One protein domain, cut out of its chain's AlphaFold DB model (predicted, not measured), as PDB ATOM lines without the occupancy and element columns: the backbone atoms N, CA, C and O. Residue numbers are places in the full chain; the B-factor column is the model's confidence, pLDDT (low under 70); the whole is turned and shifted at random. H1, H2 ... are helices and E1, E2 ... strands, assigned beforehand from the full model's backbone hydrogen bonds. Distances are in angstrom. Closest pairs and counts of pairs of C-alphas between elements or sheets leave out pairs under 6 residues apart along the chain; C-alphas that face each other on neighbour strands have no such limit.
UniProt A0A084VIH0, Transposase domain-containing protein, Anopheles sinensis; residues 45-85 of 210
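AT A GLANCE: This is residues 45 to 85 of the 210 residues of the protein "Transposase domain-containing protein" of Anopheles sinensis (UniProt A0A084VIH0). Look first at the hairpin of strands E1 and E2, which makes one end of a long, thin shape; residues 57 to 63 lead away from it to a loose other end, where the short helices H1 and H2 are joined by the looping residues 69 to 80. The printed part has 41 residues, under half of them in named elements, which follow each other as E1, E2, H1, H2. The sheet, in the order E1 - E2, is antiparallel, and the class is mixed, helices and strands. The whole is extended, with a radius of gyration of the C-alphas of 14.9 A and spans of 44 by 19 by 16 A.

IN THESE COORDINATES: Find C-alpha 45 at (64.965, 129.800, 126.784); from there E1 runs through residues 45 to 48, 9.7 A long. E2, residues 51 to 56, covers 15.2 A and ends at C-alpha 56, (59.992, 126.452, 130.878). H1, residues 64 to 68, measures 6.2 A. H2, residues 81 to 84, measures 5.5 A and ends at C-alpha 84, (83.376, 105.999, 145.549).

HOW THE PARTS SIT: Begin at the hairpin, where E1 and E2 are antiparallel at 142 degrees. N 46 and O 53 are within hydrogen-bond range at 2.8 A, as are N 51 and O 48 at 3.0 A. H1 is apart from E1, and H2 is apart from both strands. H1 and H2 are close but not clearly touching; their closest C-alphas, of Arg 68 and Met 83, are 7.1 A apart. The O i to N i+4 pair in H1 is within hydrogen-bond range, while H2 is too short for one.

THE WHOLE: The C-alphas farthest apart, of Asp 49 and Leu 85, are 44.2 A from each other. The printed part has no cut, and the link from H1 to H2 is long, with 12 residues. The mean pLDDT of the printed part is 81.3; look for values under 70 at residues 45, 48, 50 to 51 and 53 to 58.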
ATOM      1  N   SER A  45      64.343 128.565 126.292       61.72
ATOM      2  CA  SER A  45      64.965 129.800 126.784       61.72
ATOM      3  C   SER A  45      64.608 130.959 125.852       61.72
ATOM      4  O   SER A  45      64.965 130.915 124.673       61.72
ATOM      5  N   ARG A  46      63.971 132.014 126.362       76.00
ATOM      6  CA  ARG A  46      63.749 133.255 125.612       76.00
ATOM      7  C   ARG A  46      64.813 134.275 125.981       76.00
ATOM      8  O   ARG A  46      65.078 134.520 127.152       76.00
ATOM      9  N   TRP A  47      65.389 134.926 124.984       72.69
ATOM     10  CA  TRP A  47      66.202 136.112 125.224       72.69
ATOM     11  C   TRP A  47      65.304 137.342 125.317       72.69
ATOM     12  O   TRP A  47      64.475 137.582 124.438       72.69
ATOM     13  N   VAL A  48      65.467 138.110 126.390       68.75
ATOM     14  CA  VAL A  48      64.913 139.458 126.519       68.75
ATOM     15  C   VAL A  48      66.097 140.397 126.689       68.75
ATOM     16  O   VAL A  48      66.811 140.355 127.691       68.75
ATOM     17  N   ASP A  49      66.339 141.197 125.653       76.81
ATOM     18  CA  ASP A  49      67.565 141.973 125.470       76.81
ATOM     19  C   ASP A  49      68.827 141.094 125.565       76.81
ATOM     20  O   ASP A  49      69.043 140.221 124.728       76.81
ATOM     21  N   THR A  50      69.666 141.317 126.578       67.69
ATOM     22  CA  THR A  50      70.903 140.566 126.846       67.69
ATOM     23  C   THR A  50      70.726 139.494 127.922       67.69
ATOM     24  O   THR A  50      71.680 138.798 128.269       67.69
ATOM     25  N   VAL A  51      69.515 139.348 128.470       65.31
ATOM     26  CA  VAL A  51      69.222 138.420 129.561       65.31
ATOM     27  C   VAL A  51      68.504 137.195 129.013       65.31
ATOM     28  O   VAL A  51      67.479 137.292 128.337       65.31
ATOM     29  N   ARG A  52      69.034 136.018 129.342       71.69
ATOM     30  CA  ARG A  52      68.371 134.745 129.077       71.69
ATOM     31  C   ARG A  52      67.320 134.492 130.153       71.69
ATOM     32  O   ARG A  52      67.664 134.378 131.327       71.69
ATOM     33  N   LEU A  53      66.062 134.401 129.748       67.75
ATOM     34  CA  LEU A  53      64.963 133.916 130.572       67.75
ATOM     35  C   LEU A  53      64.749 132.438 130.264       67.75
ATOM     36  O   LEU A  53      64.620 132.053 129.102       67.75
ATOM     37  N   LEU A  54      64.720 131.611 131.301       69.81
ATOM     38  CA  LEU A  54      64.277 130.226 131.195       69.81
ATOM     39  C   LEU A  54      62.773 130.246 131.455       69.81
ATOM     40  O   LEU A  54      62.356 130.540 132.572       69.81
ATOM     41  N   THR A  55      61.976 130.081 130.399       63.12
ATOM     42  CA  THR A  55      60.515 130.226 130.477       63.12
ATOM     43  C   THR A  55      59.830 128.912 130.811       63.12
ATOM     44  O   THR A  55      58.787 128.938 131.453       63.12
ATOM     45  N   GLU A  56      60.437 127.778 130.453       60.81
ATOM     46  CA  GLU A  56      59.992 126.452 130.878       60.81
ATOM     47  C   GLU A  56      61.218 125.574 131.134       60.81
ATOM     48  O   GLU A  56      62.201 125.594 130.388       60.81
ATOM     49  N   THR A  57      61.168 124.799 132.213       58.53
ATOM     50  CA  THR A  57      62.165 123.776 132.524       58.53
ATOM     51  C   THR A  57      61.470 122.420 132.503       58.53
ATOM     52  O   THR A  57      61.205 121.844 133.552       58.53
ATOM     53  N   ASN A  58      61.160 121.909 131.307       66.94
ATOM     54  CA  ASN A  58      60.660 120.538 131.106       66.94
ATOM     55  C   ASN A  58      61.807 119.509 131.137       66.94
ATOM     56  O   ASN A  58      61.823 118.545 130.375       66.94
ATOM     57  N   ALA A  59      62.809 119.744 131.984       73.50
ATOM     58  CA  ALA A  59      63.918 118.825 132.168       73.50
ATOM     59  C   ALA A  59      63.528 117.776 133.212       73.50
ATOM     60  O   ALA A  59      63.027 118.119 134.285       73.50
ATOM     61  N   ASN A  60      63.786 116.504 132.910       82.56
ATOM     62  CA  ASN A  60      63.637 115.437 133.893       82.56
ATOM     63  C   ASN A  60      64.539 115.718 135.105       82.56
ATOM     64  O   ASN A  60      65.666 116.203 134.953       82.56
ATOM     65  N   LYS A  61      64.043 115.408 136.308       86.06
ATOM     66  CA  LYS A  61      64.842 115.513 137.534       86.06
ATOM     67  C   LYS A  61      66.067 114.599 137.404       86.06
ATOM     68  O   LYS A  61      65.938 113.467 136.942       86.06
ATOM     69  N   ARG A  62      67.246 115.097 137.791       89.88
ATOM     70  CA  ARG A  62      68.461 114.275 137.816       89.88
ATOM     71  C   ARG A  62      68.402 113.260 138.961       89.88
ATOM     72  O   ARG A  62      67.770 113.541 139.976       89.88
ATOM     73  N   THR A  63      69.046 112.110 138.792       93.44
ATOM     74  CA  THR A  63      69.123 111.035 139.791       93.44
ATOM     75  C   THR A  63      70.569 110.578 139.976       93.44
ATOM     76  O   THR A  63      71.379 110.703 139.053       93.44
ATOM     77  N   ASP A  64      70.891 110.071 141.169       93.00
ATOM     78  CA  ASP A  64      72.223 109.546 141.493       93.00
ATOM     79  C   ASP A  64      72.623 108.392 140.566       93.00
ATOM     80  O   ASP A  64      73.701 108.422 139.972       93.00
ATOM     81  N   ASP A  65      71.711 107.445 140.331       93.31
ATOM     82  CA  ASP A  65      71.937 106.310 139.429       93.31
ATOM     83  C   ASP A  65      72.328 106.765 138.019       93.31
ATOM     84  O   ASP A  65      73.355 106.349 137.483       93.31
ATOM     85  N   ALA A  66      71.556 107.682 137.428       92.44
ATOM     86  CA  ALA A  66      71.840 108.197 136.091       92.44
ATOM     87  C   ALA A  66      73.143 109.013 136.058       92.44
ATOM     88  O   ALA A  66      73.862 109.010 135.055       92.44
ATOM     89  N   PHE A  67      73.497 109.682 137.164       91.62
ATOM     90  CA  PHE A  67      74.790 110.344 137.286       91.62
ATOM     91  C   PHE A  67      75.936 109.320 137.269       91.62
ATOM     92  O   PHE A  67      76.878 109.470 136.488       91.62
ATOM     93  N   ARG A  68      75.851 108.257 138.073       91.12
ATOM     94  CA  ARG A  68      76.870 107.194 138.164       91.12
ATOM     95  C   ARG A  68      76.998 106.395 136.865       91.12
ATOM     96  O   ARG A  68      78.109 106.045 136.473       91.12
ATOM     97  N   ASN A  69      75.892 106.217 136.146       91.44
ATOM     98  CA  ASN A  69      75.840 105.603 134.816       91.44
ATOM     99  C   ASN A  69      76.373 106.507 133.689       91.44
ATOM    100  O   ASN A  69      76.380 106.102 132.527       91.44
ATOM    101  N   GLN A  70      76.829 107.722 134.010       89.06
ATOM    102  CA  GLN A  70      77.342 108.710 133.056       89.06
ATOM    103  C   GLN A  70      76.325 109.143 131.982       89.06
ATOM    104  O   GLN A  70      76.686 109.470 130.849       89.06
ATOM    105  N   GLU A  71      75.037 109.176 132.328       91.25
ATOM    106  CA  GLU A  71      73.959 109.519 131.390       91.25
ATOM    107  C   GLU A  71      73.895 111.030 131.086       91.25
ATOM    108  O   GLU A  71      73.267 111.456 130.114       91.25
ATOM    109  N   TYR A  72      74.585 111.872 131.865       88.50
ATOM    110  CA  TYR A  72      74.610 113.327 131.687       88.50
ATOM    111  C   TYR A  72      75.841 113.799 130.910       88.50
ATOM    112  O   TYR A  72      76.561 114.690 131.357       88.50
ATOM    113  N   VAL A  73      76.047 113.256 129.709       85.25
ATOM    114  CA  VAL A  73      77.248 113.470 128.873       85.25
ATOM    115  C   VAL A  73      77.606 114.951 128.663       85.25
ATOM    116  O   VAL A  73      78.777 115.316 128.676       85.25
ATOM    117  N   LEU A  74      76.613 115.834 128.507       85.00
ATOM    118  CA  LEU A  74      76.850 117.278 128.334       85.00
ATOM    119  C   LEU A  74      77.264 118.003 129.627       85.00
ATOM    120  O   LEU A  74      77.797 119.109 129.567       85.00
ATOM    121  N   HIS A  75      76.996 117.403 130.788       82.44
ATOM    122  CA  HIS A  75      77.158 118.012 132.113       82.44
ATOM    123  C   HIS A  75      78.193 117.283 132.987       82.44
ATOM    124  O   HIS A  75      78.486 117.744 134.088       82.44
ATOM    125  N   GLN A  76      78.769 116.179 132.506       86.44
ATOM    126  CA  GLN A  76      79.781 115.380 133.198       86.44
ATOM    127  C   GLN A  76      81.091 115.401 132.421       86.44
ATOM    128  O   GLN A  76      81.198 114.876 131.317       86.44
ATOM    129  N   THR A  77      82.112 116.029 133.001       84.19
ATOM    130  CA  THR A  77      83.424 116.182 132.351       84.19
ATOM    131  C   THR A  77      84.383 115.030 132.669       84.19
ATOM    132  O   THR A  77      85.401 114.876 131.999       84.19
ATOM    133  N   GLY A  78      84.078 114.218 133.684       83.62
ATOM    134  CA  GLY A  78      84.901 113.085 134.096       83.62
ATOM    135  C   GLY A  78      84.449 112.472 135.419       83.62
ATOM    136  O   GLY A  78      83.484 112.930 136.032       83.62
ATOM    137  N   SER A  79      85.172 111.436 135.847       85.56
ATOM    138  CA  SER A  79      84.944 110.773 137.131       85.56
ATOM    139  C   SER A  79      85.503 111.595 138.300       85.56
ATOM    140  O   SER A  79      86.519 112.280 138.162       85.56
ATOM    141  N   THR A  80      84.843 111.520 139.454       87.81
ATOM    142  CA  THR A  80      85.229 112.163 140.712       87.81
ATOM    143  C   THR A  80      85.319 111.096 141.806       87.81
ATOM    144  O   THR A  80      84.419 110.260 141.876       87.81
ATOM    145  N   PRO A  81      86.329 111.139 142.698       91.88
ATOM    146  CA  PRO A  81      86.428 110.219 143.838       91.88
ATOM    147  C   PRO A  81      85.221 110.262 144.787       91.88
ATOM    148  O   PRO A  81      85.028 109.355 145.584       91.88
ATOM    149  N   LEU A  82      84.392 111.312 144.712       91.25
ATOM    150  CA  LEU A  82      83.147 111.399 145.481       91.25
ATOM    151  C   LEU A  82      82.138 110.304 145.105       91.25
ATOM    152  O   LEU A  82      81.304 109.953 145.930       91.25
ATOM    153  N   MET A  83      82.233 109.736 143.897       90.69
ATOM    154  CA  MET A  83      81.394 108.600 143.507       90.69
ATOM    155  C   MET A  83      81.776 107.313 144.249       90.69
ATOM    156  O   MET A  83      80.951 106.415 144.345       90.69
ATOM    157  N   ASP A  84      82.971 107.208 144.820       92.19
ATOM    158  CA  ASP A  84      83.376 105.999 145.549       92.19
ATOM    159  C   ASP A  84      82.857 105.989 147.000       92.19
ATOM    160  O   ASP A  84      83.048 105.017 147.728       92.19
ATOM    161  N   LEU A  85      82.206 107.073 147.440       93.31
ATOM    162  CA  LEU A  85      81.641 107.181 148.780       93.31
ATOM    163  C   LEU A  85      80.340 106.377 148.894       93.31
ATOM    164  O   LEU A  85      79.398 106.564 148.119       93.31
TER     165      LEU A  85